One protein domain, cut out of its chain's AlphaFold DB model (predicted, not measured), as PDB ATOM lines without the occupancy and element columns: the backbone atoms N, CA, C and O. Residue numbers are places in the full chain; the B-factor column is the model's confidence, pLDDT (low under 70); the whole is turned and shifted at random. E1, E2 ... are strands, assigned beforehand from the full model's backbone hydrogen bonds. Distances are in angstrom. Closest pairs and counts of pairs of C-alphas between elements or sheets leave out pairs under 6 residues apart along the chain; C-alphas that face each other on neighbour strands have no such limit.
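What this domain is: This is residues 10 to 76 of the 76 residues of an uncharacterized protein of Ignavibacteriales bacterium CG_4_9_14_3_um_filter_34_10 (UniProt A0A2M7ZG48). A twisted antiparallel sheet of five strands, in the order E1, E2, E7, E4, E5, has a ribbon of two short strands, E3 and E6, over one face; the other face is bare. The turn at Asn 16 and the link through Ser 31 lie at opposite ends of the longest axis. The printed part has 67 residues with seven named strands, E1 to E7, and no named helix; the class is all strand. It is compact, with a radius of gyration of the C-alphas of 11.2 A, and only just elongated, spanning 31 by 21 by 20 A.

Where its parts are: In the large sheet, E1 is residues 10 to 15, 16.3 A long, from C-alpha 10 at (-45.691, 22.307, 77.736). E2 is residues 18 to 24, 19.4 A; E7 is residues 70 to 75, 15.9 A, ending at C-alpha 75 at (-50.198, 11.388, 91.502). E4 is residues 47 to 50 and E5 residues 53 to 55. The ribbon's E3 is residues 34 to 37 and E6 residues 62 to 65.

How they stand to each other: The large sheet's strand lines turn by 91 degrees from edge to edge. E7 is antiparallel to E2, with N 21 and O 72 2.8 A apart, and to E4, with N 73 and O 49 2.8 A apart. Edge strand E1 forms a hairpin with E2, N 13 to O 20 being 2.9 A; edge strand E5 forms one with E4, N 50 to O 53 being 2.9 A. E3 and E6 are antiparallel, with N 36 and O 63 3.0 A apart. The closest C-alphas of E4 and E6, Ile 50 and Val 65, are 7.7 A apart. E6 and E7 meet only through their link; E3 and E7 are apart.

The domain as a whole: The C-alphas farthest apart, of Asn 16 and Ser 31, are 33.0 A apart. The printed part has no cut and no long link. Its mean pLDDT is 90.6, and no printed residue is under 70.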
ATOM      1  N   TYR A  10     -45.154  23.241  76.759       93.44
ATOM      2  CA  TYR A  10     -45.691  22.307  77.736       93.44
ATOM      3  C   TYR A  10     -47.131  21.908  77.429       93.44
ATOM      4  O   TYR A  10     -47.879  22.646  76.792       93.44
ATOM      5  N   SER A  11     -47.523  20.735  77.919       95.00
ATOM      6  CA  SER A  11     -48.906  20.259  77.882       95.00
ATOM      7  C   SER A  11     -49.253  19.564  79.187       95.00
ATOM      8  O   SER A  11     -48.433  18.809  79.711       95.00
ATOM      9  N   VAL A  12     -50.479  19.755  79.669       93.38
ATOM     10  CA  VAL A  12     -50.978  19.114  80.890       93.38
ATOM     11  C   VAL A  12     -52.242  18.339  80.564       93.38
ATOM     12  O   VAL A  12     -53.184  18.891  79.998       93.38
ATOM     13  N   LYS A  13     -52.276  17.062  80.938       94.75
ATOM     14  CA  LYS A  13     -53.447  16.195  80.799       94.75
ATOM     15  C   LYS A  13     -53.751  15.533  82.134       94.75
ATOM     16  O   LYS A  13     -52.851  15.005  82.777       94.75
ATOM     17  N   LYS A  14     -55.021  15.511  82.536       92.81
ATOM     18  CA  LYS A  14     -55.496  14.688  83.655       92.81
ATOM     19  C   LYS A  14     -55.999  13.354  83.111       92.81
ATOM     20  O   LYS A  14     -56.841  13.341  82.219       92.81
ATOM     21  N   GLU A  15     -55.491  12.242  83.628       91.94
ATOM     22  CA  GLU A  15     -55.894  10.895  83.211       91.94
ATOM     23  C   GLU A  15     -55.654   9.900  84.353       91.94
ATOM     24  O   GLU A  15     -54.642   9.991  85.038       91.94
ATOM     25  N   ASN A  16     -56.571   8.951  84.574       87.25
ATOM     26  CA  ASN A  16     -56.411   7.853  85.543       87.25
ATOM     27  C   ASN A  16     -55.965   8.291  86.957       87.25
ATOM     28  O   ASN A  16     -55.122   7.649  87.578       87.25
ATOM     29  N   GLY A  17     -56.501   9.407  87.464       86.56
ATOM     30  CA  GLY A  17     -56.173   9.906  88.809       86.56
ATOM     31  C   GLY A  17     -54.790  10.555  88.948       86.56
ATOM     32  O   GLY A  17     -54.376  10.869  90.060       86.56
ATOM     33  N   LYS A  18     -54.082  10.794  87.839       92.56
ATOM     34  CA  LYS A  18     -52.810  11.523  87.797       92.56
ATOM     35  C   LYS A  18     -52.864  12.670  86.792       92.56
ATOM     36  O   LYS A  18     -53.743  12.730  85.929       92.56
ATOM     37  N   TYR A  19     -51.897  13.570  86.890       94.12
ATOM     38  CA  TYR A  19     -51.607  14.547  85.851       94.12
ATOM     39  C   TYR A  19     -50.337  14.139  85.112       94.12
ATOM     40  O   TYR A  19     -49.316  13.841  85.728       94.12
ATOM     41  N   LEU A  20     -50.421  14.124  83.788       95.06
ATOM     42  CA  LEU A  20     -49.308  13.972  82.868       95.06
ATOM     43  C   LEU A  20     -48.930  15.362  82.368       95.06
ATOM     44  O   LEU A  20     -49.706  16.010  81.664       95.06
ATOM     45  N   PHE A  21     -47.750  15.822  82.759       94.62
ATOM     46  CA  PHE A  21     -47.191  17.103  82.366       94.62
ATOM     47  C   PHE A  21     -45.996  16.826  81.459       94.62
ATOM     48  O   PHE A  21     -45.006  16.247  81.892       94.62
ATOM     49  N   ASN A  22     -46.083  17.214  80.194       95.31
ATOM     50  CA  ASN A  22     -44.973  17.084  79.256       95.31
ATOM     51  C   ASN A  22     -44.313  18.449  79.075       95.31
ATOM     52  O   ASN A  22     -45.015  19.433  78.845       95.31
ATOM     53  N   ILE A  23     -42.989  18.501  79.182       94.50
ATOM     54  CA  ILE A  23     -42.161  19.681  78.938       94.50
ATOM     55  C   ILE A  23     -41.177  19.342  77.837       94.50
ATOM     56  O   ILE A  23     -40.449  18.356  77.908       94.50
ATOM     57  N   SER A  24     -41.125  20.196  76.830       94.69
ATOM     58  CA  SER A  24     -40.210  20.082  75.704       94.69
ATOM     59  C   SER A  24     -39.705  21.463  75.313       94.69
ATOM     60  O   SER A  24     -40.242  22.477  75.758       94.69
ATOM     61  N   GLY A  25     -38.667  21.505  74.491       90.88
ATOM     62  CA  GLY A  25     -38.100  22.751  73.995       90.88
ATOM     63  C   GLY A  25     -36.583  22.770  74.092       90.88
ATOM     64  O   GLY A  25     -35.965  21.856  74.642       90.88
ATOM     65  N   ASN A  26     -35.996  23.813  73.519       88.44
ATOM     66  CA  ASN A  26     -34.561  24.032  73.520       88.44
ATOM     67  C   ASN A  26     -34.246  25.141  74.525       88.44
ATOM     68  O   ASN A  26     -34.374  26.327  74.221       88.44
ATOM     69  N   VAL A  27     -33.903  24.741  75.748       87.69
ATOM     70  CA  VAL A  27     -33.580  25.659  76.838       87.69
ATOM     71  C   VAL A  27     -32.404  25.128  77.641       87.69
ATOM     72  O   VAL A  27     -32.329  23.948  77.982       87.69
ATOM     73  N   GLU A  28     -31.493  26.026  77.993       85.94
ATOM     74  CA  GLU A  28     -30.424  25.706  78.922       85.94
ATOM     75  C   GLU A  28     -30.936  25.858  80.364       85.94
ATOM     76  O   GLU A  28     -31.099  26.967  80.881       85.94
ATOM     77  N   ILE A  29     -31.206  24.728  81.023       85.81
ATOM     78  CA  ILE A  29     -31.761  24.707  82.381       85.81
ATOM     79  C   ILE A  29     -30.761  25.338  83.374       85.81
ATOM     80  O   ILE A  29     -29.573  24.997  83.376       85.81
ATOM     81  N   PRO A  30     -31.200  26.278  84.235       85.06
ATOM     82  CA  PRO A  30     -30.365  26.800  85.314       85.06
ATOM     83  C   PRO A  30     -29.915  25.685  86.265       85.06
ATOM     84  O   PRO A  30     -30.630  24.711  86.472       85.06
ATOM     85  N   SER A  31     -28.776  25.851  86.942       84.44
ATOM     86  CA  SER A  31     -28.255  24.835  87.877       84.44
ATOM     87  C   SER A  31     -29.197  24.502  89.042       84.44
ATOM     88  O   SER A  31     -29.084  23.437  89.640       84.44
ATOM     89  N   LYS A  32     -30.140  25.399  89.361       87.00
ATOM     90  CA  LYS A  32     -31.190  25.196  90.374       87.00
ATOM     91  C   LYS A  32     -32.491  24.609  89.808       87.00
ATOM     92  O   LYS A  32     -33.476  24.550  90.538       87.00
ATOM     93  N   GLY A  33     -32.496  24.207  88.538       87.69
ATOM     94  CA  GLY A  33     -33.668  23.698  87.838       87.69
ATOM     95  C   GLY A  33     -34.712  24.771  87.533       87.69
ATOM     96  O   GLY A  33     -34.473  25.975  87.660       87.69
ATOM     97  N   ILE A  34     -35.887  24.300  87.131       89.25
ATOM     98  CA  ILE A  34     -37.118  25.079  86.986       89.25
ATOM     99  C   ILE A  34     -38.167  24.547  87.966       89.25
ATOM    100  O   ILE A  34     -38.131  23.381  88.369       89.25
ATOM    101  N   TRP A  35     -39.111  25.398  88.361       91.38
ATOM    102  CA  TRP A  35     -40.214  24.998  89.232       91.38
ATOM    103  C   TRP A  35     -41.511  24.941  88.449       91.38
ATOM    104  O   TRP A  35     -41.898  25.911  87.801       91.38
ATOM    105  N   ILE A  36     -42.211  23.820  88.578       89.94
ATOM    106  CA  ILE A  36     -43.622  23.744  88.225       89.94
ATOM    107  C   ILE A  36     -44.398  24.139  89.473       89.94
ATOM    108  O   ILE A  36     -44.286  23.474  90.505       89.94
ATOM    109  N   LYS A  37     -45.170  25.223  89.386       89.75
ATOM    110  CA  LYS A  37     -46.100  25.603  90.449       89.75
ATOM    111  C   LYS A  37     -47.251  24.600  90.488       89.75
ATOM    112  O   LYS A  37     -47.784  24.241  89.440       89.75
ATOM    113  N   ASN A  38     -47.621  24.147  91.680       83.75
ATOM    114  CA  ASN A  38     -48.744  23.242  91.861       83.75
ATOM    115  C   ASN A  38     -50.028  23.917  91.361       83.75
ATOM    116  O   ASN A  38     -50.340  25.048  91.727       83.75
ATOM    117  N   PHE A  39     -50.751  23.204  90.506       84.88
ATOM    118  CA  PHE A  39     -51.957  23.669  89.828       84.88
ATOM    119  C   PHE A  39     -53.212  22.891  90.264       84.88
ATOM    120  O   PHE A  39     -54.262  23.043  89.652       84.88
ATOM    121  N   ASN A  40     -53.112  22.056  91.306       86.94
ATOM    122  CA  ASN A  40     -54.214  21.250  91.839       86.94
ATOM    123  C   ASN A  40     -54.534  21.660  93.287       86.94
ATOM    124  O   ASN A  40     -54.249  20.921  94.228       86.94
ATOM    125  N   ASP A  41     -55.052  22.879  93.459       83.06
ATOM    126  CA  ASP A  41     -55.568  23.424  94.729       83.06
ATOM    127  C   ASP A  41     -54.621  23.297  95.937       83.06
ATOM    128  O   ASP A  41     -55.045  23.111  97.075       83.06
ATOM    129  N   SER A  42     -53.308  23.394  95.703       79.69
ATOM    130  CA  SER A  42     -52.261  23.191  96.724       79.69
ATOM    131  C   SER A  42     -52.276  21.809  97.397       79.69
ATOM    132  O   SER A  42     -51.639  21.618  98.435       79.69
ATOM    133  N   GLN A  43     -52.968  20.819  96.823       86.19
ATOM    134  CA  GLN A  43     -52.936  19.447  97.315       86.19
ATOM    135  C   GLN A  43     -51.515  18.898  97.178       86.19
ATOM    136  O   GLN A  43     -50.922  18.973  96.106       86.19
ATOM    137  N   THR A  44     -50.943  18.334  98.238       86.62
ATOM    138  CA  THR A  44     -49.608  17.729  98.151       86.62
ATOM    139  C   THR A  44     -49.657  16.477  97.272       86.62
ATOM    140  O   THR A  44     -50.460  15.585  97.559       86.62
ATOM    141  N   PRO A  45     -48.807  16.359  96.234       90.56
ATOM    142  CA  PRO A  45     -48.690  15.119  95.475       90.56
ATOM    143  C   PRO A  45     -48.290  13.954  96.386       90.56
ATOM    144  O   PRO A  45     -47.395  14.090  97.218       90.56
ATOM    145  N   LYS A  46     -48.898  12.782  96.207       92.06
ATOM    146  CA  LYS A  46     -48.472  11.543  96.879       92.06
ATOM    147  C   LYS A  46     -47.207  10.968  96.255       92.06
ATOM    148  O   LYS A  46     -46.420  10.309  96.929       92.06
ATOM    149  N   LYS A  47     -47.041  11.167  94.947       93.88
ATOM    150  CA  LYS A  47     -45.924  10.631  94.169       93.88
ATOM    151  C   LYS A  47     -45.690  11.497  92.941       93.88
ATOM    152  O   LYS A  47     -46.642  11.879  92.264       93.88
ATOM    153  N   VAL A  48     -44.424  11.753  92.633       93.94
ATOM    154  CA  VAL A  48     -44.010  12.422  91.397       93.94
ATOM    155  C   VAL A  48     -42.954  11.570  90.705       93.94
ATOM    156  O   VAL A  48     -41.970  11.163  91.328       93.94
ATOM    157  N   LEU A  49     -43.166  11.298  89.420       95.19
ATOM    158  CA  LEU A  49     -42.184  10.680  88.534       95.19
ATOM    159  C   LEU A  49     -41.737  11.717  87.509       95.19
ATOM    160  O   LEU A  49     -42.582  12.374  86.917       95.19
ATOM    161  N   ILE A  50     -40.432  11.857  87.283       94.38
ATOM    162  CA  ILE A  50     -39.880  12.655  86.179       94.38
ATOM    163  C   ILE A  50     -39.087  11.711  85.286       94.38
ATOM    164  O   ILE A  50     -38.123  11.097  85.741       94.38
ATOM    165  N   ASN A  51     -39.501  11.578  84.025       94.69
ATOM    166  CA  ASN A  51     -38.942  10.622  83.067       94.69
ATOM    167  C   ASN A  51     -38.888   9.190  83.641       94.69
ATOM    168  O   ASN A  51     -37.897   8.484  83.481       94.69
ATOM    169  N   GLY A  52     -39.927   8.790  84.385       93.62
ATOM    170  CA  GLY A  52     -40.015   7.491  85.066       93.62
ATOM    171  C   GLY A  52     -39.255   7.386  86.397       93.62
ATOM    172  O   GLY A  52     -39.482   6.437  87.146       93.62
ATOM    173  N   ASN A  53     -38.410   8.360  86.751       94.12
ATOM    174  CA  ASN A  53     -37.647   8.344  88.000       94.12
ATOM    175  C   ASN A  53     -38.428   8.982  89.149       94.12
ATOM    176  O   ASN A  53     -38.929  10.103  89.021       94.12
ATOM    177  N   LEU A  54     -38.469   8.298  90.293       94.31
ATOM    178  CA  LEU A  54     -39.090   8.812  91.511       94.31
ATOM    179  C   LEU A  54     -38.356  10.057  92.008       94.31
ATOM    180  O   LEU A  54     -37.140  10.042  92.182       94.31
ATOM    181  N   GLN A  55     -39.109  11.122  92.257       91.69
ATOM    182  CA  GLN A  55     -38.586  12.343  92.854       91.69
ATOM    183  C   GLN A  55     -39.037  12.467  94.304       91.69
ATOM    184  O   GLN A  55     -40.129  12.036  94.654       91.69
ATOM    185  N   SER A  56     -38.206  13.089  95.134       88.25
ATOM    186  CA  SER A  56     -38.536  13.486  96.511       88.25
ATOM    187  C   SER A  56     -38.589  15.008  96.686       88.25
ATOM    188  O   SER A  56     -39.086  15.504  97.692       88.25
ATOM    189  N   ASN A  57     -38.105  15.761  95.695       86.00
ATOM    190  CA  ASN A  57     -37.970  17.215  95.753       86.00
ATOM    191  C   ASN A  57     -39.231  17.924  95.237       86.00
ATOM    192  O   ASN A  57     -39.204  18.641  94.233       86.00
ATOM    193  N   PHE A  58     -40.347  17.718  95.930       88.12
ATOM    194  CA  PHE A  58     -41.589  18.449  95.700       88.12
ATOM    195  C   PHE A  58     -42.257  18.826  97.023       88.12
ATOM    196  O   PHE A  58     -42.074  18.173  98.048       88.12
ATOM    197  N   THR A  59     -43.037  19.898  96.997       87.50
ATOM    198  CA  THR A  59     -43.864  20.357  98.115       87.50
ATOM    199  C   THR A  59     -45.318  20.487  97.661       87.50
ATOM    200  O   THR A  59     -45.644  20.247  96.499       87.50
ATOM    201  N   SER A  60     -46.201  20.907  98.568       85.88
ATOM    202  CA  SER A  60     -47.577  21.294  98.233       85.88
ATOM    203  C   SER A  60     -47.670  22.469  97.253       85.88
ATOM    204  O   SER A  60     -48.721  22.672  96.661       85.88
ATOM    205  N   ASP A  61     -46.597  23.235  97.055       88.06
ATOM    206  CA  ASP A  61     -46.597  24.433  96.207       88.06
ATOM    207  C   ASP A  61     -45.794  24.252  94.916       88.06
ATOM    208  O   ASP A  61     -46.131  24.843  93.893       88.06
ATOM    209  N   LYS A  62     -44.732  23.437  94.924       91.50
ATOM    210  CA  LYS A  62     -43.822  23.348  93.776       91.50
ATOM    211  C   LYS A  62     -43.199  21.979  93.584       91.50
ATOM    212  O   LYS A  62     -42.881  21.280  94.541       91.50
ATOM    213  N   ILE A  63     -42.948  21.649  92.325       91.56
ATOM    214  CA  ILE A  63     -42.216  20.458  91.898       91.56
ATOM    215  C   ILE A  63     -40.938  20.924  91.201       91.56
ATOM    216  O   ILE A  63     -40.999  21.713  90.253       91.56
ATOM    217  N   LEU A  64     -39.782  20.465  91.685       92.25
ATOM    218  CA  LEU A  64     -38.491  20.776  91.080       92.25
ATOM    219  C   LEU A  64     -38.247  19.893  89.853       92.25
ATOM    220  O   LEU A  64     -38.298  18.668  89.946       92.25
ATOM    221  N   VAL A  65     -37.918  20.519  88.724       91.38
ATOM    222  CA  VAL A  65     -37.561  19.836  87.478       91.38
ATOM    223  C   VAL A  65     -36.170  20.277  87.044       91.38
ATOM    224  O   VAL A  65     -35.924  21.452  86.785       91.38
ATOM    225  N   ASN A  66     -35.253  19.315  86.946       91.38
ATOM    226  CA  ASN A  66     -33.846  19.578  86.627       91.38
ATOM    227  C   ASN A  66     -33.476  19.239  85.177       91.38
ATOM    228  O   ASN A  66     -32.321  19.380  84.794       91.38
ATOM    229  N   THR A  67     -34.432  18.760  84.379       90.31
ATOM    230  CA  THR A  67     -34.187  18.306  83.005       90.31
ATOM    231  C   THR A  67     -35.329  18.727  82.090       90.31
ATOM    232  O   THR A  67     -36.485  18.732  82.502       90.31
ATOM    233  N   VAL A  68     -34.994  19.097  80.855       90.81
ATOM    234  CA  VAL A  68     -35.927  19.289  79.739       90.81
ATOM    235  C   VAL A  68     -35.257  18.657  78.511       90.81
ATOM    236  O   VAL A  68     -34.067  18.906  78.311       90.81
ATOM    237  N   PRO A  69     -35.955  17.830  77.712       94.19
ATOM    238  CA  PRO A  69     -37.363  17.445  77.833       94.19
ATOM    239  C   PRO A  69     -37.662  16.564  79.059       94.19
ATOM    240  O   PRO A  69     -36.811  15.807  79.532       94.19
ATOM    241  N   ALA A  70     -38.884  16.679  79.582       94.88
ATOM    242  CA  ALA A  70     -39.343  15.925  80.741       94.88
ATOM    243  C   ALA A  70     -40.821  15.538  80.646       94.88
ATOM    244  O   ALA A  70     -41.687  16.388  80.451       94.88
ATOM    245  N   LEU A  71     -41.107  14.261  80.886       95.50
ATOM    246  CA  LEU A  71     -42.436  13.749  81.187       95.50
ATOM    247  C   LEU A  71     -42.583  13.634  82.705       95.50
ATOM    248  O   LEU A  71     -41.931  12.801  83.335       95.50
ATOM    249  N   ILE A  72     -43.431  14.470  83.292       95.00
ATOM    250  CA  ILE A  72     -43.736  14.459  84.718       95.00
ATOM    251  C   ILE A  72     -45.101  13.808  84.943       95.00
ATOM    252  O   ILE A  72     -46.110  14.228  84.380       95.00
ATOM    253  N   GLU A  73     -45.142  12.803  85.809       95.25
ATOM    254  CA  GLU A  73     -46.371  12.155  86.258       95.25
ATOM    255  C   GLU A  73     -46.617  12.508  87.725       95.25
ATOM    256  O   GLU A  73     -45.814  12.167  88.595       95.25
ATOM    257  N   ILE A  74     -47.721  13.199  88.002       93.88
ATOM    258  CA  ILE A  74     -48.072  13.704  89.331       93.88
ATOM    259  C   ILE A  74     -49.304  12.951  89.821       93.88
ATOM    260  O   ILE A  74     -50.392  13.091  89.261       93.88
ATOM    261  N   PHE A  75     -49.132  12.153  90.866       92.81
ATOM    262  CA  PHE A  75     -50.198  11.388  91.502       92.81
ATOM    263  C   PHE A  75     -50.652  12.131  92.756       92.81
ATOM    264  O   PHE A  75     -49.826  12.405  93.633       92.81
ATOM    265  N   TYR A  76     -51.946  12.435  92.845       87.75
ATOM    266  CA  TYR A  76     -52.561  13.106  93.995       87.75
ATOM    267  C   TYR A  76     -53.305  12.135  94.918       87.75
ATOM    268  O   TYR A  76     -53.657  10.998  94.530       87.75
TER     269      TYR A  76